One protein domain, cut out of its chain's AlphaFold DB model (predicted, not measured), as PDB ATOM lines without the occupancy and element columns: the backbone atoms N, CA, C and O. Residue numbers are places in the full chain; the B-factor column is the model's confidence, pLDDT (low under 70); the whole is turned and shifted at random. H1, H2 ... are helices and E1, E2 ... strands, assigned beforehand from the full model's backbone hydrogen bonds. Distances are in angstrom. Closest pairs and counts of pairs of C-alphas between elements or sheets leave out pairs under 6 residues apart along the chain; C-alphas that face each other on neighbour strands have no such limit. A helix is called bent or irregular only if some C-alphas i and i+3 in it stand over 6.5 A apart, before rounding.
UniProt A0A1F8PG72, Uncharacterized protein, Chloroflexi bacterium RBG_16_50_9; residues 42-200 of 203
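This is residues 42 to 200 of the 203 residues of an uncharacterized protein of Chloroflexi bacterium RBG_16_50_9 (UniProt A0A1F8PG72). The domain is a wall of five parallel strands, curled like part of a barrel and left open, with helices round its outer side and no named helix in its hollow. The long helix H4 covers E2 and E3 and has H1 and the hairpin partner H3 packed on it, while H5 and H6 sit side by side near the E4 and E5 end. The printed part has 159 residues with six named helices and five named strands, in the order E1 H1 E2 H2 H3 H4 E3 H5 E4 H6 E5; the sheet runs E1 E2 E3 E4 E5, and the class is mixed, helices and strands. The whole is compact, with a radius of gyration of the C-alphas of 16.1 A, and its outline is flat, 44 by 44 by 22 A.

The sheet has edge strands E1, residues 42 to 45, and E5, residues 197 to 199, with inner strands E2, residues 70 to 74, E3, residues 137 to 144, and E4, residues 170 to 174. It is strongly twisted and curled: from edge to edge the strands' lines turn by 81 degrees and the way across turns by 110 degrees. E1 and E2 are parallel at 24 degrees, with N 45 and O 72 2.8 A apart, within hydrogen-bond range. So are N 138 and O 71 between E2 and E3, at 2.8 A, N 142 and O 171 between E3 and E4, at 2.8 A, and N 199 and O 172 between E4 and E5, at 2.8 A. H4, residues 114 to 133, is on the sheet at a height over the sheet of 11.9 A; it lies over E3 and, only just, over E2 with 3 C-alphas, and runs along the strands, at 10 degrees to E3 on the local plane. H3, residues 91 to 100, forms a helical hairpin with H4: they touch, closest at the C-alphas of Ile 93 and Ala 116, 6.7 A, with a shallow tilt of 22 degrees, opposite ways. H1, residues 55 to 63, only just touches H4, with 3 pairs of C-alphas within 8 A, the closest being Leu 58 and Ser 130 at 7.4 A. H5, residues 152 to 164, only grazes the sheet, and only just touches H6, residues 184 to 194, with 3 pairs of C-alphas within 8 A; the closest are Ala 159 and Ser 194, 6.9 A, at a shallow tilt of 26 degrees, the same way. H2, residues 77 to 80, only grazes the sheet and is near H4 and H5. H4 and H6 make two layers with the sheet, helices on one face of it. Strand-helix-strand units, two parallel neighbour strands with helices between, are E1, H1, E2, then E3, H5, E4 and E4, H6, E5, each with a right-handed crossover, and E2, H2 H3 H4, E3. Each O i to N i+4 pair is within hydrogen-bond range in H1, H5 and H6, against 4 of 6 in H3 and 15 of 16 in H4; H2 is too short for such a pair.

E3 is the longest strand, 20.7 A from first to last C-alpha; E4 measures 13.6 A, E2 13.0 A, E1 9.9 A and E5 6.5 A. E1 begins at C-alpha 42 (-18.098, -4.398, 26.593), and E5 ends at C-alpha 199 (-3.765, 1.767, 28.153). H4 measures 28.0 A, from C-alpha 114 (8.048, -21.627, 41.470) to C-alpha 133. H5 measures 18.6 A, H6 15.3 A, H3 14.6 A, H1 11.9 A and H2 5.2 A. H3 is irregular: C-alphas 96 and 99 are 8.0 A apart.

The two C-alphas farthest apart, those of Asn 63 and Lys 182, are 45.4 A apart. The printed part has no cut. The link from H3 to H4, residues 101 to 113, is long, and its residues 106 to 107 pair antiparallel with residues 84 to 85. The mean pLDDT of the printed part is 96.4, and no printed residue is under 70.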
ATOM      1  N   VAL A  42     -19.364  -4.061  25.944       98.12
ATOM      2  CA  VAL A  42     -18.098  -4.398  26.593       98.12
ATOM      3  C   VAL A  42     -18.140  -4.050  28.080       98.12
ATOM      4  O   VAL A  42     -18.845  -3.131  28.502       98.12
ATOM      5  N   THR A  43     -17.375  -4.774  28.888       97.75
ATOM      6  CA  THR A  43     -17.052  -4.393  30.270       97.75
ATOM      7  C   THR A  43     -15.668  -4.904  30.642       97.75
ATOM      8  O   THR A  43     -15.155  -5.838  30.022       97.75
ATOM      9  N   GLU A  44     -15.071  -4.308  31.666       98.00
ATOM     10  CA  GLU A  44     -13.886  -4.850  32.317       98.00
ATOM     11  C   GLU A  44     -14.264  -5.594  33.603       98.00
ATOM     12  O   GLU A  44     -14.982  -5.082  34.467       98.00
ATOM     13  N   ILE A  45     -13.759  -6.820  33.721       97.62
ATOM     14  CA  ILE A  45     -13.809  -7.637  34.926       97.62
ATOM     15  C   ILE A  45     -12.651  -7.201  35.820       97.62
ATOM     16  O   ILE A  45     -11.508  -7.603  35.611       97.62
ATOM     17  N   ASP A  46     -12.969  -6.389  36.823       95.81
ATOM     18  CA  ASP A  46     -12.002  -5.932  37.826       95.81
ATOM     19  C   ASP A  46     -11.914  -6.900  39.020       95.81
ATOM     20  O   ASP A  46     -10.873  -7.036  39.652       95.81
ATOM     21  N   SER A  47     -12.970  -7.677  39.288       95.88
ATOM     22  CA  SER A  47     -13.011  -8.628  40.413       95.88
ATOM     23  C   SER A  47     -11.924  -9.708  40.345       95.88
ATOM     24  O   SER A  47     -11.474 -10.190  41.389       95.88
ATOM     25  N   SER A  48     -11.442 -10.045  39.144       96.62
ATOM     26  CA  SER A  48     -10.347 -10.997  38.935       96.62
ATOM     27  C   SER A  48      -8.997 -10.515  39.466       96.62
ATOM     28  O   SER A  48      -8.130 -11.342  39.747       96.62
ATOM     29  N   TYR A  49      -8.835  -9.210  39.704       97.81
ATOM     30  CA  TYR A  49      -7.681  -8.654  40.412       97.81
ATOM     31  C   TYR A  49      -7.588  -9.171  41.857       97.81
ATOM     32  O   TYR A  49      -6.492  -9.413  42.369       97.81
ATOM     33  N   HIS A  50      -8.735  -9.387  42.505       96.50
ATOM     34  CA  HIS A  50      -8.813  -9.808  43.904       96.50
ATOM     35  C   HIS A  50      -8.866 -11.325  44.084       96.50
ATOM     36  O   HIS A  50      -8.429 -11.830  45.115       96.50
ATOM     37  N   SER A  51      -9.407 -12.058  43.112       96.56
ATOM     38  CA  SER A  51      -9.533 -13.516  43.176       96.56
ATOM     39  C   SER A  51      -9.858 -14.093  41.807       96.56
ATOM     40  O   SER A  51     -10.644 -13.497  41.076       96.56
ATOM     41  N   PHE A  52      -9.364 -15.287  41.488       97.25
ATOM     42  CA  PHE A  52      -9.762 -15.975  40.259       97.25
ATOM     43  C   PHE A  52     -11.280 -16.206  40.196       97.25
ATOM     44  O   PHE A  52     -11.885 -16.572  41.211       97.25
ATOM     45  N   PRO A  53     -11.904 -16.032  39.019       96.38
ATOM     46  CA  PRO A  53     -13.318 -16.318  38.862       96.38
ATOM     47  C   PRO A  53     -13.582 -17.817  39.024       96.38
ATOM     48  O   PRO A  53     -12.842 -18.671  38.539       96.38
ATOM     49  N   THR A  54     -14.673 -18.148  39.704       96.00
ATOM     50  CA  THR A  54     -15.154 -19.530  39.799       96.00
ATOM     51  C   THR A  54     -15.810 -19.967  38.490       96.00
ATOM     52  O   THR A  54     -16.351 -19.142  37.753       96.00
ATOM     53  N   GLN A  55     -15.887 -21.280  38.241       95.81
ATOM     54  CA  GLN A  55     -16.609 -21.808  37.076       95.81
ATOM     55  C   GLN A  55     -18.070 -21.334  37.032       95.81
ATOM     56  O   GLN A  55     -18.605 -21.039  35.968       95.81
ATOM     57  N   ARG A  56     -18.715 -21.205  38.200       95.62
ATOM     58  CA  ARG A  56     -20.078 -20.670  38.305       95.62
ATOM     59  C   ARG A  56     -20.154 -19.219  37.827       95.62
ATOM     60  O   ARG A  56     -21.085 -18.887  37.105       95.62
ATOM     61  N   GLN A  57     -19.200 -18.372  38.223       96.00
ATOM     62  CA  GLN A  57     -19.135 -16.978  37.770       96.00
ATOM     63  C   GLN A  57     -18.874 -16.892  36.267       96.00
ATOM     64  O   GLN A  57     -19.594 -16.169  35.588       96.00
ATOM     65  N   LEU A  58     -17.921 -17.669  35.742       97.25
ATOM     66  CA  LEU A  58     -17.646 -17.727  34.304       97.25
ATOM     67  C   LEU A  58     -18.903 -18.116  33.518       97.25
ATOM     68  O   LEU A  58     -19.315 -17.379  32.627       97.25
ATOM     69  N   ASN A  59     -19.573 -19.206  33.899       96.38
ATOM     70  CA  ASN A  59     -20.806 -19.646  33.243       96.38
ATOM     71  C   ASN A  59     -21.902 -18.575  33.312       96.38
ATOM     72  O   ASN A  59     -22.589 -18.321  32.326       96.38
ATOM     73  N   LEU A  60     -22.059 -17.920  34.465       95.44
ATOM     74  CA  LEU A  60     -23.019 -16.835  34.639       95.44
ATOM     75  C   LEU A  60     -22.723 -15.680  33.678       95.44
ATOM     76  O   LEU A  60     -23.632 -15.226  32.987       95.44
ATOM     77  N   TRP A  61     -21.473 -15.224  33.599       97.31
ATOM     78  CA  TRP A  61     -21.095 -14.095  32.748       97.31
ATOM     79  C   TRP A  61     -21.228 -14.412  31.261       97.31
ATOM     80  O   TRP A  61     -21.771 -13.614  30.494       97.31
ATOM     81  N   LEU A  62     -20.775 -15.597  30.860       97.19
ATOM     82  CA  LEU A  62     -20.808 -16.036  29.472       97.19
ATOM     83  C   LEU A  62     -22.240 -16.303  28.991       97.19
ATOM     84  O   LEU A  62     -22.547 -15.962  27.854       97.19
ATOM     85  N   ASN A  63     -23.133 -16.819  29.840       95.81
ATOM     86  CA  ASN A  63     -24.506 -17.155  29.438       95.81
ATOM     87  C   ASN A  63     -25.492 -15.976  29.510       95.81
ATOM     88  O   ASN A  63     -26.553 -16.043  28.901       95.81
ATOM     89  N   ASN A  64     -25.173 -14.903  30.246       95.88
ATOM     90  CA  ASN A  64     -26.060 -13.736  30.417       95.88
ATOM     91  C   ASN A  64     -25.661 -12.529  29.548       95.88
ATOM     92  O   ASN A  64     -26.079 -11.402  29.802       95.88
ATOM     93  N   THR A  65     -24.839 -12.748  28.524       97.50
ATOM     94  CA  THR A  65     -24.398 -11.714  27.578       97.50
ATOM     95  C   THR A  65     -24.557 -12.207  26.145       97.50
ATOM     96  O   THR A  65     -24.528 -13.413  25.903       97.50
ATOM     97  N   SER A  66     -24.708 -11.300  25.176       96.31
ATOM     98  CA  SER A  66     -24.768 -11.682  23.758       96.31
ATOM     99  C   SER A  66     -23.432 -12.252  23.266       96.31
ATOM    100  O   SER A  66     -22.383 -11.993  23.855       96.31
ATOM    101  N   ASP A  67     -23.449 -12.983  22.152       95.38
ATOM    102  CA  ASP A  67     -22.236 -13.539  21.524       95.38
ATOM    103  C   ASP A  67     -21.251 -12.458  21.067       95.38
ATOM    104  O   ASP A  67     -20.042 -12.667  21.034       95.38
ATOM    105  N   SER A  68     -21.766 -11.267  20.757       95.75
ATOM    106  CA  SER A  68     -20.955 -10.117  20.376       95.75
ATOM    107  C   SER A  68     -20.384  -9.349  21.567       95.75
ATOM    108  O   SER A  68     -19.556  -8.468  21.344       95.75
ATOM    109  N   PHE A  69     -20.805  -9.626  22.803       98.00
ATOM    110  CA  PHE A  69     -20.340  -8.918  23.995       98.00
ATOM    111  C   PHE A  69     -18.884  -9.276  24.325       98.00
ATOM    112  O   PHE A  69     -18.474 -10.431  24.198       98.00
ATOM    113  N   LYS A  70     -18.089  -8.294  24.764       98.19
ATOM    114  CA  LYS A  70     -16.671  -8.493  25.098       98.19
ATOM    115  C   LYS A  70     -16.377  -8.251  26.574       98.19
ATOM    116  O   LYS A  70     -16.882  -7.312  27.178       98.19
ATOM    117  N   PHE A  71     -15.496  -9.067  27.131       98.50
ATOM    118  CA  PHE A  71     -14.936  -8.891  28.463       98.50
ATOM    119  C   PHE A  71     -13.449  -8.574  28.354       98.50
ATOM    120  O   PHE A  71     -12.678  -9.357  27.797       98.50
ATOM    121  N   ASN A  72     -13.043  -7.442  28.922       98.25
ATOM    122  CA  ASN A  72     -11.649  -7.213  29.275       98.25
ATOM    123  C   ASN A  72     -11.409  -7.831  30.652       98.25
ATOM    124  O   ASN A  72     -12.213  -7.639  31.559       98.25
ATOM    125  N   VAL A  73     -10.339  -8.602  30.814       98.19
ATOM    126  CA  VAL A  73     -10.066  -9.342  32.051       98.19
ATOM    127  C   VAL A  73      -8.855  -8.729  32.724       98.19
ATOM    128  O   VAL A  73      -7.750  -8.803  32.187       98.19
ATOM    129  N   LYS A  74      -9.035  -8.145  33.910       98.25
ATOM    130  CA  LYS A  74      -7.903  -7.668  34.699       98.25
ATOM    131  C   LYS A  74      -7.206  -8.842  35.361       98.25
ATOM    132  O   LYS A  74      -7.853  -9.691  35.976       98.25
ATOM    133  N   VAL A  75      -5.889  -8.917  35.227       97.81
ATOM    134  CA  VAL A  75      -5.131 -10.026  35.806       97.81
ATOM    135  C   VAL A  75      -5.101  -9.961  37.330       97.81
ATOM    136  O   VAL A  75      -5.215  -8.895  37.939       97.81
ATOM    137  N   PHE A  76      -4.940 -11.135  37.939       98.44
ATOM    138  CA  PHE A  76      -4.809 -11.288  39.382       98.44
ATOM    139  C   PHE A  76      -3.671 -10.414  39.923       98.44
ATOM    140  O   PHE A  76      -2.588 -10.374  39.337       98.44
ATOM    141  N   SER A  77      -3.916  -9.727  41.040       98.00
ATOM    142  CA  SER A  77      -3.016  -8.726  41.641       98.00
ATOM    143  C   SER A  77      -1.561  -9.188  41.752       98.00
ATOM    144  O   SER A  77      -0.649  -8.415  41.442       98.00
ATOM    145  N   LEU A  78      -1.338 -10.464  42.066       97.56
ATOM    146  CA  LEU A  78      -0.005 -11.057  42.160       97.56
ATOM    147  C   LEU A  78       0.802 -10.932  40.850       97.56
ATOM    148  O   LEU A  78       1.997 -10.652  40.895       97.56
ATOM    149  N   PHE A  79       0.150 -11.049  39.687       98.19
ATOM    150  CA  PHE A  79       0.769 -10.915  38.356       98.19
ATOM    151  C   PHE A  79       0.920  -9.469  37.876       98.19
ATOM    152  O   PHE A  79       1.438  -9.208  36.797       98.19
ATOM    153  N   THR A  80       0.469  -8.509  38.678       97.50
ATOM    154  CA  THR A  80       0.722  -7.081  38.444       97.50
ATOM    155  C   THR A  80       1.741  -6.516  39.424       97.50
ATOM    156  O   THR A  80       1.903  -5.306  39.494       97.50
ATOM    157  N   GLN A  81       2.413  -7.374  40.199       96.94
ATOM    158  CA  GLN A  81       3.351  -6.995  41.261       96.94
ATOM    159  C   GLN A  81       2.737  -6.139  42.386       96.94
ATOM    160  O   GLN A  81       3.442  -5.413  43.093       96.94
ATOM    161  N   HIS A  82       1.421  -6.237  42.584       97.44
ATOM    162  CA  HIS A  82       0.767  -5.638  43.740       97.44
ATOM    163  C   HIS A  82       0.875  -6.553  44.972       97.44
ATOM    164  O   HIS A  82       0.845  -7.783  44.837       97.44
ATOM    165  N   PRO A  83       0.928  -5.975  46.187       96.56
ATOM    166  CA  PRO A  83       0.784  -6.738  47.416       96.56
ATOM    167  C   PRO A  83      -0.556  -7.478  47.418       96.56
ATOM    168  O   PRO A  83      -1.619  -6.862  47.327       96.56
ATOM    169  N   THR A  84      -0.502  -8.802  47.535       96.88
ATOM    170  CA  THR A  84      -1.682  -9.669  47.434       96.88
ATOM    171  C   THR A  84      -1.928 -10.377  48.764       96.88
ATOM    172  O   THR A  84      -1.025 -11.052  49.253       96.88
ATOM    173  N   PRO A  85      -3.110 -10.281  49.391       94.94
ATOM    174  CA  PRO A  85      -3.340 -10.953  50.664       94.94
ATOM    175  C   PRO A  85      -3.300 -12.477  50.488       94.94
ATOM    176  O   PRO A  85      -3.825 -13.011  49.511       94.94
ATOM    177  N   LEU A  86      -2.743 -13.206  51.461       93.44
ATOM    178  CA  LEU A  86      -2.691 -14.677  51.429       93.44
ATOM    179  C   LEU A  86      -4.078 -15.310  51.213       93.44
ATOM    180  O   LEU A  86      -4.213 -16.324  50.528       93.44
ATOM    181  N   THR A  87      -5.128 -14.687  51.749       93.06
ATOM    182  CA  THR A  87      -6.524 -15.127  51.610       93.06
ATOM    183  C   THR A  87      -7.067 -15.050  50.179       93.06
ATOM    184  O   THR A  87      -8.050 -15.733  49.886       93.06
ATOM    185  N   ALA A  88      -6.425 -14.296  49.281       95.19
ATOM    186  CA  ALA A  88      -6.783 -14.230  47.865       95.19
ATOM    187  C   ALA A  88      -6.281 -15.435  47.054       95.19
ATOM    188  O   ALA A  88      -6.830 -15.728  45.992       95.19
ATOM    189  N   LEU A  89      -5.267 -16.164  47.542       95.62
ATOM    190  CA  LEU A  89      -4.826 -17.393  46.877       95.62
ATOM    191  C   LEU A  89      -5.944 -18.446  46.894       95.62
ATOM    192  O   LEU A  89      -6.659 -18.554  47.892       95.62
ATOM    193  N   PRO A  90      -6.081 -19.290  45.858       96.25
ATOM    194  CA  PRO A  90      -6.965 -20.449  45.913       96.25
ATOM    195  C   PRO A  90      -6.677 -21.315  47.144       96.25
ATOM    196  O   PRO A  90      -5.522 -21.508  47.531       96.25
ATOM    197  N   LYS A  91      -7.731 -21.876  47.750       95.38
ATOM    198  CA  LYS A  91      -7.613 -22.738  48.938       95.38
ATOM    199  C   LYS A  91      -6.620 -23.886  48.711       95.38
ATOM    200  O   LYS A  91      -5.783 -24.124  49.572       95.38
ATOM    201  N   THR A  92      -6.659 -24.502  47.531       96.12
ATOM    202  CA  THR A  92      -5.754 -25.586  47.122       96.12
ATOM    203  C   THR A  92      -4.282 -25.170  47.147       96.12
ATOM    204  O   THR A  92      -3.451 -25.914  47.655       96.12
ATOM    205  N   ILE A  93      -3.958 -23.962  46.674       96.69
ATOM    206  CA  ILE A  93      -2.589 -23.424  46.694       96.69
ATOM    207  C   ILE A  93      -2.133 -23.184  48.132       96.69
ATOM    208  O   ILE A  93      -1.019 -23.551  48.495       96.69
ATOM    209  N   ARG A  94      -3.003 -22.616  48.980       94.69
ATOM    210  CA  ARG A  94      -2.680 -22.402  50.398       94.69
ATOM    211  C   ARG A  94      -2.431 -23.708  51.143       94.69
ATOM    212  O   ARG A  94      -1.508 -23.773  51.942       94.69
ATOM    213  N   GLU A  95      -3.249 -24.727  50.900       95.81
ATOM    214  CA  GLU A  95      -3.110 -26.033  51.553       95.81
ATOM    215  C   GLU A  95      -1.854 -26.769  51.080       95.81
ATOM    216  O   GLU A  95      -1.138 -27.340  51.897       95.81
ATOM    217  N   LYS A  96      -1.555 -26.710  49.779       97.19
ATOM    218  CA  LYS A  96      -0.414 -27.411  49.182       97.19
ATOM    219  C   LYS A  96       0.931 -26.745  49.485       97.19
ATOM    220  O   LYS A  96       1.901 -27.439  49.774       97.19
ATOM    221  N   TYR A  97       0.992 -25.414  49.438       95.94
ATOM    222  CA  TYR A  97       2.247 -24.657  49.504       95.94
ATOM    223  C   TYR A  97       2.382 -23.777  50.746       95.94
ATOM    224  O   TYR A  97       3.417 -23.144  50.920       95.94
ATOM    225  N   GLY A  98       1.383 -23.724  51.632       90.88
ATOM    226  CA  GLY A  98       1.350 -22.782  52.758       90.88
ATOM    227  C   GLY A  98       2.586 -22.813  53.658       90.88
ATOM    228  O   GLY A  98       3.044 -21.761  54.090       90.88
ATOM    229  N   GLY A  99       3.174 -23.993  53.883       91.81
ATOM    230  CA  GLY A  99       4.409 -24.144  54.664       91.81
ATOM    231  C   GLY A  99       5.683 -23.638  53.973       91.81
ATOM    232  O   GLY A  99       6.716 -23.524  54.621       91.81
ATOM    233  N   GLN A 100       5.618 -23.341  52.674       92.50
ATOM    234  CA  GLN A 100       6.736 -22.866  51.849       92.50
ATOM    235  C   GLN A 100       6.623 -21.370  51.520       92.50
ATOM    236  O   GLN A 100       7.551 -20.790  50.962       92.50
ATOM    237  N   ILE A 101       5.495 -20.736  51.858       91.31
ATOM    238  CA  ILE A 101       5.260 -19.318  51.587       91.31
ATOM    239  C   ILE A 101       6.035 -18.469  52.594       91.31
ATOM    240  O   ILE A 101       5.791 -18.512  53.800       91.31
ATOM    241  N   GLN A 102       6.933 -17.631  52.086       86.44
ATOM    242  CA  GLN A 102       7.830 -16.810  52.899       86.44
ATOM    243  C   GLN A 102       7.236 -15.425  53.203       86.44
ATOM    244  O   GLN A 102       7.878 -14.402  52.988       86.44
ATOM    245  N   ALA A 103       5.995 -15.360  53.699       84.88
ATOM    246  CA  ALA A 103       5.384 -14.089  54.093       84.88
ATOM    247  C   ALA A 103       4.369 -14.236  55.234       84.88
ATOM    248  O   ALA A 103       3.613 -15.202  55.297       84.88
ATOM    249  N   LYS A 104       4.300 -13.219  56.102       74.00
ATOM    250  CA  LYS A 104       3.336 -13.136  57.218       74.00
ATOM    251  C   LYS A 104       2.133 -12.219  56.939       74.00
ATOM    252  O   LYS A 104       1.292 -12.039  57.811       74.00
ATOM    253  N   GLY A 105       2.062 -11.619  55.748       82.44
ATOM    254  CA  GLY A 105       1.046 -10.632  55.372       82.44
ATOM    255  C   GLY A 105       0.778 -10.637  53.869       82.44
ATOM    256  O   GLY A 105       0.362 -11.654  53.316       82.44
ATOM    257  N   ASN A 106       1.019  -9.505  53.205       92.19
ATOM    258  CA  ASN A 106       0.890  -9.419  51.754       92.19
ATOM    259  C   ASN A 106       2.000 -10.204  51.040       92.19
ATOM    260  O   ASN A 106       3.173 -10.153  51.407       92.19
ATOM    261  N   LEU A 107       1.597 -10.918  49.997       95.06
ATOM    262  CA  LEU A 107       2.425 -11.727  49.123       95.06
ATOM    263  C   LEU A 107       2.896 -10.923  47.915       95.06
ATOM    264  O   LEU A 107       2.152 -10.108  47.367       95.06
ATOM    265  N   TYR A 108       4.105 -11.254  47.481       95.62
ATOM    266  CA  TYR A 108       4.665 -10.934  46.176       95.62
ATOM    267  C   TYR A 108       5.084 -12.249  45.515       95.62
ATOM    268  O   TYR A 108       5.249 -13.252  46.209       95.62
ATOM    269  N   LEU A 109       5.272 -12.257  44.192       93.81
ATOM    270  CA  LEU A 109       5.595 -13.481  43.441       93.81
ATOM    271  C   LEU A 109       6.796 -14.244  44.016       93.81
ATOM    272  O   LEU A 109       6.714 -15.454  44.181       93.81
ATOM    273  N   HIS A 110       7.860 -13.538  44.401       93.25
ATOM    274  CA  HIS A 110       9.079 -14.140  44.952       93.25
ATOM    275  C   HIS A 110       8.900 -14.777  46.345       93.25
ATOM    276  O   HIS A 110       9.800 -15.462  46.814       93.25
ATOM    277  N   HIS A 111       7.766 -14.556  47.023       96.19
ATOM    278  CA  HIS A 111       7.449 -15.240  48.283       96.19
ATOM    279  C   HIS A 111       6.868 -16.645  48.074       96.19
ATOM    280  O   HIS A 111       6.694 -17.372  49.055       96.19
ATOM    281  N   LEU A 112       6.491 -17.000  46.841       96.25
ATOM    282  CA  LEU A 112       5.916 -18.295  46.502       96.25
ATOM    283  C   LEU A 112       6.981 -19.195  45.855       96.25
ATOM    284  O   LEU A 112       7.825 -18.688  45.116       96.25
ATOM    285  N   PRO A 113       6.924 -20.520  46.082       96.69
ATOM    286  CA  PRO A 113       7.719 -21.463  45.303       96.69
ATOM    287  C   PRO A 113       7.303 -21.420  43.824       96.69
ATOM    288  O   PRO A 113       6.144 -21.130  43.504       96.69
ATOM    289  N   GLU A 114       8.243 -21.715  42.925       96.12
ATOM    290  CA  GLU A 114       8.048 -21.627  41.470       96.12
ATOM    291  C   GLU A 114       6.854 -22.472  41.005       96.12
ATOM    292  O   GLU A 114       6.013 -22.005  40.240       96.12
ATOM    293  N   GLU A 115       6.682 -23.668  41.566       97.50
ATOM    294  CA  GLU A 115       5.576 -24.566  41.237       97.50
ATOM    295  C   GLU A 115       4.210 -23.966  41.596       97.50
ATOM    296  O   GLU A 115       3.232 -24.167  40.876       97.50
ATOM    297  N   ALA A 116       4.124 -23.197  42.687       97.44
ATOM    298  CA  ALA A 116       2.890 -22.500  43.040       97.44
ATOM    299  C   ALA A 116       2.595 -21.357  42.063       97.44
ATOM    300  O   ALA A 116       1.433 -21.126  41.722       97.44
ATOM    301  N   VAL A 117       3.631 -20.650  41.599       97.50
ATOM    302  CA  VAL A 117       3.498 -19.593  40.587       97.50
ATOM    303  C   VAL A 117       3.002 -20.177  39.264       97.50
ATOM    304  O   VAL A 117       2.061 -19.633  38.682       97.50
ATOM    305  N   GLU A 118       3.549 -21.312  38.828       97.94
ATOM    306  CA  GLU A 118       3.099 -22.005  37.615       97.94
ATOM    307  C   GLU A 118       1.652 -22.507  37.725       97.94
ATOM    308  O   GLU A 118       0.856 -22.326  36.800       97.94
ATOM    309  N   GLU A 119       1.246 -23.061  38.873       98.25
ATOM    310  CA  GLU A 119      -0.153 -23.459  39.076       98.25
ATOM    311  C   GLU A 119      -1.116 -22.266  39.038       98.25
ATOM    312  O   GLU A 119      -2.193 -22.355  38.437       98.25
ATOM    313  N   LEU A 120      -0.733 -21.135  39.640       98.25
ATOM    314  CA  LEU A 120      -1.519 -19.902  39.603       98.25
ATOM    315  C   LEU A 120      -1.641 -19.360  38.173       98.25
ATOM    316  O   LEU A 120      -2.736 -18.953  37.774       98.25
ATOM    317  N   TRP A 121      -0.560 -19.392  37.386       98.12
ATOM    318  CA  TRP A 121      -0.605 -19.044  35.962       98.12
ATOM    319  C   TRP A 121      -1.540 -19.974  35.194       98.12
ATOM    320  O   TRP A 121      -2.366 -19.497  34.418       98.12
ATOM    321  N   GLY A 122      -1.501 -21.279  35.467       98.19
ATOM    322  CA  GLY A 122      -2.427 -22.240  34.872       98.19
ATOM    323  C   GLY A 122      -3.898 -21.924  35.178       98.19
ATOM    324  O   GLY A 122      -4.751 -22.040  34.300       98.19
ATOM    325  N   ILE A 123      -4.221 -21.489  36.402       97.75
ATOM    326  CA  ILE A 123      -5.587 -21.063  36.768       97.75
ATOM    327  C   ILE A 123      -5.987 -19.786  36.013       97.75
ATOM    328  O   ILE A 123      -7.115 -19.692  35.516       97.75
ATOM    329  N   ALA A 124      -5.075 -18.818  35.912       97.44
ATOM    330  CA  ALA A 124      -5.301 -17.572  35.187       97.44
ATOM    331  C   ALA A 124      -5.579 -17.830  33.703       97.44
ATOM    332  O   ALA A 124      -6.584 -17.362  33.171       97.44
ATOM    333  N   ILE A 125      -4.723 -18.631  33.063       98.06
ATOM    334  CA  ILE A 125      -4.817 -18.978  31.646       98.06
ATOM    335  C   ILE A 125      -6.144 -19.681  31.365       98.06
ATOM    336  O   ILE A 125      -6.900 -19.182  30.541       98.06
ATOM    337  N   ARG A 126      -6.520 -20.726  32.119       97.44
ATOM    338  CA  ARG A 126      -7.816 -21.421  31.936       97.44
ATOM    339  C   ARG A 126      -9.029 -20.496  32.065       97.44
ATOM    340  O   ARG A 126     -10.042 -20.663  31.381       97.44
ATOM    341  N   SER A 127      -8.934 -19.509  32.956       96.50
ATOM    342  CA  SER A 127      -9.979 -18.500  33.126       96.50
ATOM    343  C   SER A 127     -10.092 -17.619  31.875       96.50
ATOM    344  O   SER A 127     -11.197 -17.408  31.383       96.50
ATOM    345  N   VAL A 128      -8.965 -17.155  31.321       97.56
ATOM    346  CA  VAL A 128      -8.918 -16.369  30.071       97.56
ATOM    347  C   VAL A 128      -9.361 -17.203  28.859       97.56
ATOM    348  O   VAL A 128     -10.148 -16.717  28.045       97.56
ATOM    349  N   GLU A 129      -8.943 -18.470  28.767       97.56
ATOM    350  CA  GLU A 129      -9.351 -19.417  27.717       97.56
ATOM    351  C   GLU A 129     -10.866 -19.565  27.641       97.56
ATOM    352  O   GLU A 129     -11.416 -19.626  26.547       97.56
ATOM    353  N   SER A 130     -11.557 -19.551  28.783       97.75
ATOM    354  CA  SER A 130     -13.020 -19.648  28.821       97.75
ATOM    355  C   SER A 130     -13.694 -18.492  28.067       97.75
ATOM    356  O   SER A 130     -14.676 -18.702  27.354       97.75
ATOM    357  N   PHE A 131     -13.151 -17.272  28.162       97.88
ATOM    358  CA  PHE A 131     -13.649 -16.129  27.391       97.88
ATOM    359  C   PHE A 131     -13.251 -16.211  25.919       97.88
ATOM    360  O   PHE A 131     -14.053 -15.853  25.057       97.88
ATOM    361  N   LEU A 132     -12.030 -16.670  25.620       97.19
ATOM    362  CA  LEU A 132     -11.562 -16.825  24.242       97.19
ATOM    363  C   LEU A 132     -12.400 -17.869  23.492       97.19
ATOM    364  O   LEU A 132     -12.893 -17.579  22.406       97.19
ATOM    365  N   ALA A 133     -12.618 -19.039  24.095       97.25
ATOM    366  CA  ALA A 133     -13.406 -20.135  23.535       97.25
ATOM    367  C   ALA A 133     -14.872 -19.742  23.299       97.25
ATOM    368  O   ALA A 133     -15.472 -20.164  22.316       97.25
ATOM    369  N   ALA A 134     -15.434 -18.886  24.156       97.44
ATOM    370  CA  ALA A 134     -16.765 -18.317  23.957       97.44
ATOM    371  C   ALA A 134     -16.809 -17.198  22.897       97.44
ATOM    372  O   ALA A 134     -17.876 -16.656  22.628       97.44
ATOM    373  N   GLY A 135     -15.664 -16.791  22.334       97.25
ATOM    374  CA  GLY A 135     -15.569 -15.648  21.425       97.25
ATOM    375  C   GLY A 135     -15.778 -14.294  22.111       97.25
ATOM    376  O   GLY A 135     -15.978 -13.289  21.429       97.25
ATOM    377  N   LYS A 136     -15.713 -14.231  23.447       98.06
ATOM    378  CA  LYS A 136     -16.057 -13.055  24.266       98.06
ATOM    379  C   LYS A 136     -14.859 -12.369  24.922       98.06
ATOM    380  O   LYS A 136     -15.046 -11.392  25.640       98.06
ATOM    381  N   LEU A 137     -13.630 -12.823  24.677       98.12
ATOM    382  CA  LEU A 137     -12.432 -12.129  25.157       98.12
ATOM    383  C   LEU A 137     -12.189 -10.836  24.358       98.12
ATOM    384  O   LEU A 137     -12.193 -10.856  23.125       98.12
ATOM    385  N   GLY A 138     -12.000  -9.724  25.071       97.38
ATOM    386  CA  GLY A 138     -11.529  -8.445  24.536       97.38
ATOM    387  C   GLY A 138     -10.011  -8.322  24.668       97.38
ATOM    388  O   GLY A 138      -9.285  -8.555  23.707       97.38
ATOM    389  N   ALA A 139      -9.535  -7.988  25.868       97.69
ATOM    390  CA  ALA A 139      -8.113  -7.926  26.203       97.69
ATOM    391  C   ALA A 139      -7.831  -8.430  27.628       97.69
ATOM    392  O   ALA A 139      -8.714  -8.431  28.487       97.69
ATOM    393  N   VAL A 140      -6.584  -8.818  27.889       98.56
ATOM    394  CA  VAL A 140      -6.075  -9.141  29.229       98.56
ATOM    395  C   VAL A 140      -5.286  -7.944  29.759       98.56
ATOM    396  O   VAL A 140      -4.257  -7.579  29.193       98.56
ATOM    397  N   LEU A 141      -5.776  -7.308  30.822       98.56
ATOM    398  CA  LEU A 141      -5.223  -6.059  31.345       98.56
ATOM    399  C   LEU A 141      -4.254  -6.297  32.507       98.56
ATOM    400  O   LEU A 141      -4.633  -6.832  33.551       98.56
ATOM    401  N   PHE A 142      -3.042  -5.768  32.355       98.56
ATOM    402  CA  PHE A 142      -2.023  -5.613  33.386       98.56
ATOM    403  C   PHE A 142      -1.938  -4.153  33.822       98.56
ATOM    404  O   PHE A 142      -1.297  -3.325  33.181       98.56
ATOM    405  N   GLN A 143      -2.566  -3.828  34.944       98.12
ATOM    406  CA  GLN A 143      -2.405  -2.521  35.569       98.12
ATOM    407  C   GLN A 143      -1.290  -2.598  36.613       98.12
ATOM    408  O   GLN A 143      -1.489  -3.211  37.658       98.12
ATOM    409  N   PHE A 144      -0.150  -1.957  36.365       97.94
ATOM    410  CA  PHE A 144       1.011  -1.978  37.260       97.94
ATOM    411  C   PHE A 144       0.953  -0.891  38.351       97.94
ATOM    412  O   PHE A 144       0.369   0.173  38.121       97.94
ATOM    413  N   PRO A 145       1.551  -1.120  39.538       96.94
ATOM    414  CA  PRO A 145       1.531  -0.180  40.656       96.94
ATOM    415  C   PRO A 145       2.407   1.061  40.402       96.94
ATOM    416  O   PRO A 145       3.248   1.063  39.504       96.94
ATOM    417  N   PRO A 146       2.269   2.129  41.213       96.75
ATOM    418  CA  PRO A 146       3.044   3.362  41.038       96.75
ATOM    419  C   PRO A 146       4.553   3.223  41.312       96.75
ATOM    420  O   PRO A 146       5.303   4.131  40.974       96.75
ATOM    421  N   TRP A 147       5.008   2.113  41.901       96.50
ATOM    422  CA  TRP A 147       6.432   1.804  42.104       96.50
ATOM    423  C   TRP A 147       7.021   0.885  41.022       96.50
ATOM    424  O   TRP A 147       8.191   0.527  41.093       96.50
ATOM    425  N   PHE A 148       6.239   0.490  40.013       97.69
ATOM    426  CA  PHE A 148       6.740  -0.273  38.871       97.69
ATOM    427  C   PHE A 148       7.395   0.692  37.881       97.69
ATOM    428  O   PHE A 148       6.696   1.351  37.113       97.69
ATOM    429  N   HIS A 149       8.718   0.841  37.935       97.81
ATOM    430  CA  HIS A 149       9.481   1.806  37.134       97.81
ATOM    431  C   HIS A 149      10.104   1.170  35.876       97.81
ATOM    432  O   HIS A 149      10.275  -0.049  35.839       97.81
ATOM    433  N   PRO A 150      10.454   1.970  34.845       97.56
ATOM    434  CA  PRO A 150      11.140   1.492  33.640       97.56
ATOM    435  C   PRO A 150      12.577   1.060  33.955       97.56
ATOM    436  O   PRO A 150      13.530   1.817  33.790       97.56
ATOM    437  N   GLU A 151      12.705  -0.167  34.444       97.56
ATOM    438  CA  GLU A 151      13.954  -0.836  34.797       97.56
ATOM    439  C   GLU A 151      14.073  -2.128  33.976       97.56
ATOM    440  O   GLU A 151      13.040  -2.739  33.688       97.56
ATOM    441  N   PRO A 152      15.288  -2.587  33.612       98.06
ATOM    442  CA  PRO A 152      15.466  -3.745  32.730       98.06
ATOM    443  C   PRO A 152      14.650  -4.979  33.142       98.06
ATOM    444  O   PRO A 152      13.926  -5.542  32.326       98.06
ATOM    445  N   HIS A 153      14.642  -5.317  34.434       97.62
ATOM    446  CA  HIS A 153      13.886  -6.466  34.942       97.62
ATOM    447  C   HIS A 153      12.358  -6.317  34.797       97.62
ATOM    448  O   HIS A 153      11.650  -7.315  34.709       97.62
ATOM    449  N   ASN A 154      11.828  -5.090  34.753       98.19
ATOM    450  CA  ASN A 154      10.401  -4.831  34.548       98.19
ATOM    451  C   ASN A 154      10.010  -4.949  33.069       98.19
ATOM    452  O   ASN A 154       8.903  -5.398  32.763       98.19
ATOM    453  N   PHE A 155      10.923  -4.625  32.147       98.44
ATOM    454  CA  PHE A 155      10.765  -4.975  30.733       98.44
ATOM    455  C   PHE A 155      10.800  -6.496  30.532       98.44
ATOM    456  O   PHE A 155       9.916  -7.039  29.868       98.44
ATOM    457  N   ASP A 156      11.753  -7.189  31.165       98.25
ATOM    458  CA  ASP A 156      11.850  -8.653  31.118       98.25
ATOM    459  C   ASP A 156      10.593  -9.324  31.683       98.25
ATOM    460  O   ASP A 156      10.076 -10.279  31.096       98.25
ATOM    461  N   TYR A 157      10.053  -8.784  32.779       98.38
ATOM    462  CA  TYR A 157       8.806  -9.252  33.374       98.38
ATOM    463  C   TYR A 157       7.620  -9.115  32.411       98.38
ATOM    464  O   TYR A 157       6.886 -10.078  32.194       98.38
ATOM    465  N   MET A 158       7.448  -7.950  31.776       98.38
ATOM    466  CA  MET A 158       6.393  -7.758  30.772       98.38
ATOM    467  C   MET A 158       6.574  -8.679  29.559       98.38
ATOM    468  O   MET A 158       5.588  -9.196  29.031       98.38
ATOM    469  N   ALA A 159       7.815  -8.916  29.130       98.25
ATOM    470  CA  ALA A 159       8.110  -9.857  28.057       98.25
ATOM    471  C   ALA A 159       7.746 -11.299  28.449       98.25
ATOM    472  O   ALA A 159       7.223 -12.039  27.616       98.25
ATOM    473  N   ASP A 160       7.962 -11.699  29.706       97.94
ATOM    474  CA  ASP A 160       7.530 -13.004  30.210       97.94
ATOM    475  C   ASP A 160       6.006 -13.145  30.234       97.94
ATOM    476  O   ASP A 160       5.469 -14.124  29.713       97.94
ATOM    477  N   CYS A 161       5.300 -12.127  30.737       98.06
ATOM    478  CA  CYS A 161       3.840 -12.087  30.688       98.06
ATOM    479  C   CYS A 161       3.321 -12.222  29.248       98.06
ATOM    480  O   CYS A 161       2.406 -13.009  29.001       98.06
ATOM    481  N   GLN A 162       3.936 -11.519  28.289       97.62
ATOM    482  CA  GLN A 162       3.583 -11.623  26.872       97.62
ATOM    483  C   GLN A 162       3.847 -13.019  26.299       97.62
ATOM    484  O   GLN A 162       3.026 -13.520  25.537       97.62
ATOM    485  N   ARG A 163       4.956 -13.681  26.658       97.56
ATOM    486  CA  ARG A 163       5.228 -15.059  26.207       97.56
ATOM    487  C   ARG A 163       4.163 -16.031  26.709       97.56
ATOM    488  O   ARG A 163       3.621 -16.801  25.914       97.56
ATOM    489  N   ARG A 164       3.823 -15.957  28.000       97.50
ATOM    490  CA  ARG A 164       2.801 -16.806  28.642       97.50
ATOM    491  C   ARG A 164       1.405 -16.604  28.053       97.50
ATOM    492  O   ARG A 164       0.605 -17.532  28.037       97.50
ATOM    493  N   LEU A 165       1.119 -15.397  27.567       97.12
ATOM    494  CA  LEU A 165      -0.183 -14.990  27.040       97.12
ATOM    495  C   LEU A 165      -0.155 -14.697  25.535       97.12
ATOM    496  O   LEU A 165      -1.003 -13.962  25.040       97.12
ATOM    497  N   SER A 166       0.789 -15.289  24.799       94.75
ATOM    498  CA  SER A 166       1.056 -14.973  23.386       94.75
ATOM    499  C   SER A 166      -0.137 -15.161  22.440       94.75
ATOM    500  O   SER A 166      -0.177 -14.540  21.381       94.75
ATOM    501  N   GLN A 167      -1.127 -15.973  22.821       93.56
ATOM    502  CA  GLN A 167      -2.365 -16.182  22.061       93.56
ATOM    503  C   GLN A 167      -3.466 -15.140  22.333       93.56
ATOM    504  O   GLN A 167      -4.521 -15.183  21.702       93.56
ATOM    505  N   TYR A 168      -3.253 -14.218  23.274       96.50
ATOM    506  CA  TYR A 168      -4.236 -13.220  23.686       96.50
ATOM    507  C   TYR A 168      -3.744 -11.805  23.400       96.50
ATOM    508  O   TYR A 168      -2.554 -11.505  23.483       96.50
ATOM    509  N   GLN A 169      -4.683 -10.891  23.159       96.50
ATOM    510  CA  GLN A 169      -4.367  -9.470  23.205       96.50
ATOM    511  C   GLN A 169      -4.163  -9.060  24.666       96.50
ATOM    512  O   GLN A 169      -5.129  -9.009  25.431       96.50
ATOM    513  N   ILE A 170      -2.929  -8.736  25.052       98.06
ATOM    514  CA  ILE A 170      -2.666  -8.121  26.355       98.06
ATOM    515  C   ILE A 170      -2.567  -6.602  26.229       98.06
ATOM    516  O   ILE A 170      -2.231  -6.056  25.169       98.06
ATOM    517  N   ALA A 171      -2.857  -5.928  27.333       98.38
ATOM    518  CA  ALA A 171      -2.748  -4.492  27.474       98.38
ATOM    519  C   ALA A 171      -2.085  -4.143  28.810       98.38
ATOM    520  O   ALA A 171      -2.328  -4.819  29.809       98.38
ATOM    521  N   VAL A 172      -1.270  -3.088  28.841       98.50
ATOM    522  CA  VAL A 172      -0.609  -2.604  30.060       98.50
ATOM    523  C   VAL A 172      -1.046  -1.189  30.397       98.50
ATOM    524  O   VAL A 172      -1.177  -0.337  29.520       98.50
ATOM    525  N   GLU A 173      -1.225  -0.925  31.684       98.12
ATOM    526  CA  GLU A 173      -1.480   0.403  32.223       98.12
ATOM    527  C   GLU A 173      -0.421   0.740  33.276       98.12
ATOM    528  O   GLU A 173      -0.266   0.035  34.277       98.12
ATOM    529  N   PHE A 174       0.290   1.850  33.072       97.31
ATOM    530  CA  PHE A 174       1.289   2.343  34.017       97.31
ATOM    531  C   PHE A 174       0.694   3.407  34.939       97.31
ATOM    532  O   PHE A 174       0.169   4.424  34.485       97.31
ATOM    533  N   ARG A 175       0.831   3.215  36.257       95.44
ATOM    534  CA  ARG A 175       0.408   4.200  37.272       95.44
ATOM    535  C   ARG A 175       1.470   5.267  37.555       95.44
ATOM    536  O   ARG A 175       1.166   6.268  38.200       95.44
ATOM    537  N   VAL A 176       2.690   5.091  37.045       94.62
ATOM    538  CA  VAL A 176       3.793   6.043  37.208       94.62
ATOM    539  C   VAL A 176       4.163   6.720  35.893       94.62
ATOM    540  O   VAL A 176       4.348   6.081  34.861       94.62
ATOM    541  N   GLY A 177       4.285   8.050  35.938       93.50
ATOM    542  CA  GLY A 177       4.492   8.876  34.744       93.50
ATOM    543  C   GLY A 177       5.863   8.714  34.083       93.50
ATOM    544  O   GLY A 177       6.048   9.183  32.969       93.50
ATOM    545  N   THR A 178       6.828   8.053  34.729       95.38
ATOM    546  CA  THR A 178       8.189   7.899  34.192       95.38
ATOM    547  C   THR A 178       8.238   7.089  32.896       95.38
ATOM    548  O   THR A 178       9.059   7.417  32.043       95.38
ATOM    549  N   TRP A 179       7.344   6.104  32.725       96.75
ATOM    550  CA  TRP A 179       7.214   5.307  31.495       96.75
ATOM    551  C   TRP A 179       6.864   6.168  30.281       96.75
ATOM    552  O   TRP A 179       7.516   6.093  29.249       96.75
ATOM    553  N   LEU A 180       5.859   7.036  30.426       95.25
ATOM    554  CA  LEU A 180       5.349   7.881  29.337       95.25
ATOM    555  C   LEU A 180       5.937   9.302  29.341       95.25
ATOM    556  O   LEU A 180       5.511  10.151  28.566       95.25
ATOM    557  N   GLY A 181       6.901   9.560  30.226       93.94
ATOM    558  CA  GLY A 181       7.678  10.792  30.296       93.94
ATOM    559  C   GLY A 181       9.063  10.580  29.697       93.94
ATOM    560  O   GLY A 181       9.212  10.367  28.497       93.94
ATOM    561  N   LYS A 182      10.097  10.595  30.547       95.50
ATOM    562  CA  LYS A 182      11.499  10.481  30.112       95.50
ATOM    563  C   LYS A 182      11.834   9.179  29.348       95.50
ATOM    564  O   LYS A 182      12.789   9.191  28.584       95.50
ATOM    565  N   HIS A 183      11.061   8.096  29.519       96.56
ATOM    566  CA  HIS A 183      11.253   6.806  28.824       96.56
ATOM    567  C   HIS A 183      10.250   6.553  27.686       96.56
ATOM    568  O   HIS A 183      10.096   5.412  27.250       96.56
ATOM    569  N   LEU A 184       9.549   7.582  27.192       96.44
ATOM    570  CA  LEU A 184       8.459   7.397  26.227       96.44
ATOM    571  C   LEU A 184       8.886   6.608  24.978       96.44
ATOM    572  O   LEU A 184       8.196   5.672  24.583       96.44
ATOM    573  N   GLY A 185      10.020   6.971  24.368       97.50
ATOM    574  CA  GLY A 185      10.512   6.329  23.145       97.50
ATOM    575  C   GLY A 185      10.792   4.838  23.335       97.50
ATOM    576  O   GLY A 185      10.214   4.012  22.633       97.50
ATOM    577  N   GLU A 186      11.607   4.509  24.339       97.81
ATOM    578  CA  GLU A 186      11.954   3.134  24.724       97.81
ATOM    579  C   GLU A 186      10.705   2.309  25.062       97.81
ATOM    580  O   GLU A 186      10.532   1.194  24.571       97.81
ATOM    581  N   THR A 187       9.784   2.889  25.838       97.88
ATOM    582  CA  THR A 187       8.539   2.230  26.244       97.88
ATOM    583  C   THR A 187       7.675   1.895  25.032       97.88
ATOM    584  O   THR A 187       7.257   0.752  24.867       97.88
ATOM    585  N   LEU A 188       7.411   2.865  24.152       98.00
ATOM    586  CA  LEU A 188       6.575   2.636  22.971       98.00
ATOM    587  C   LEU A 188       7.229   1.677  21.972       98.00
ATOM    588  O   LEU A 188       6.524   0.912  21.312       98.00
ATOM    589  N   GLU A 189       8.555   1.712  21.841       98.38
ATOM    590  CA  GLU A 189       9.289   0.771  21.001       98.38
ATOM    591  C   GLU A 189       9.167  -0.660  21.530       98.38
ATOM    592  O   GLU A 189       8.808  -1.555  20.762       98.38
ATOM    593  N   PHE A 190       9.391  -0.862  22.830       98.38
ATOM    594  CA  PHE A 190       9.224  -2.155  23.485       98.38
ATOM    595  C   PHE A 190       7.799  -2.691  23.316       98.38
ATOM    596  O   PHE A 190       7.615  -3.782  22.780       98.38
ATOM    597  N   LEU A 191       6.781  -1.907  23.689       98.12
ATOM    598  CA  LEU A 191       5.385  -2.346  23.622       98.12
ATOM    599  C   LEU A 191       4.974  -2.711  22.191       98.12
ATOM    600  O   LEU A 191       4.326  -3.736  21.979       98.12
ATOM    601  N   ARG A 192       5.413  -1.927  21.195       97.88
ATOM    602  CA  ARG A 192       5.168  -2.230  19.779       97.88
ATOM    603  C   ARG A 192       5.844  -3.532  19.351       97.88
ATOM    604  O   ARG A 192       5.193  -4.346  18.704       97.88
ATOM    605  N   LYS A 193       7.120  -3.733  19.698       97.50
ATOM    606  CA  LYS A 193       7.873  -4.958  19.368       97.50
ATOM    607  C   LYS A 193       7.267  -6.199  20.023       97.50
ATOM    608  O   LYS A 193       7.263  -7.262  19.413       97.50
ATOM    609  N   SER A 194       6.731  -6.053  21.230       96.69
ATOM    610  CA  SER A 194       6.116  -7.140  21.992       96.69
ATOM    611  C   SER A 194       4.633  -7.366  21.673       96.69
ATOM    612  O   SER A 194       4.061  -8.327  22.173       96.69
ATOM    613  N   GLY A 195       3.990  -6.518  20.859       96.44
ATOM    614  CA  GLY A 195       2.555  -6.634  20.554       96.44
ATOM    615  C   GLY A 195       1.632  -6.285  21.730       96.44
ATOM    616  O   GLY A 195       0.484  -6.726  21.777       96.44
ATOM    617  N   ILE A 196       2.126  -5.496  22.684       98.12
ATOM    618  CA  ILE A 196       1.417  -5.121  23.907       98.12
ATOM    619  C   ILE A 196       0.685  -3.798  23.680       98.12
ATOM    620  O   ILE A 196       1.294  -2.790  23.317       98.12
ATOM    621  N   ALA A 197      -0.624  -3.772  23.932       97.81
ATOM    622  CA  ALA A 197      -1.396  -2.537  23.857       97.81
ATOM    623  C   ALA A 197      -1.101  -1.629  25.064       97.81
ATOM    624  O   ALA A 197      -1.025  -2.093  26.200       97.81
ATOM    625  N   LEU A 198      -0.973  -0.322  24.838       97.44
ATOM    626  CA  LEU A 198      -0.863   0.664  25.914       97.44
ATOM    627  C   LEU A 198      -2.254   1.187  26.286       97.44
ATOM    628  O   LEU A 198      -2.948   1.757  25.445       97.44
ATOM    629  N   VAL A 199      -2.625   1.065  27.558       96.06
ATOM    630  CA  VAL A 199      -3.765   1.767  28.153       96.06
ATOM    631  C   VAL A 199      -3.244   3.031  28.817       96.06
ATOM    632  O   VAL A 199      -2.432   2.989  29.743       96.06
ATOM    633  N   HIS A 200      -3.708   4.176  28.324       88.06
ATOM    634  CA  HIS A 200      -3.382   5.474  28.888       88.06
ATOM    635  C   HIS A 200      -4.615   6.056  29.569       88.06
ATOM    636  O   HIS A 200      -5.633   6.285  28.918       88.06
TER     637      HIS A 200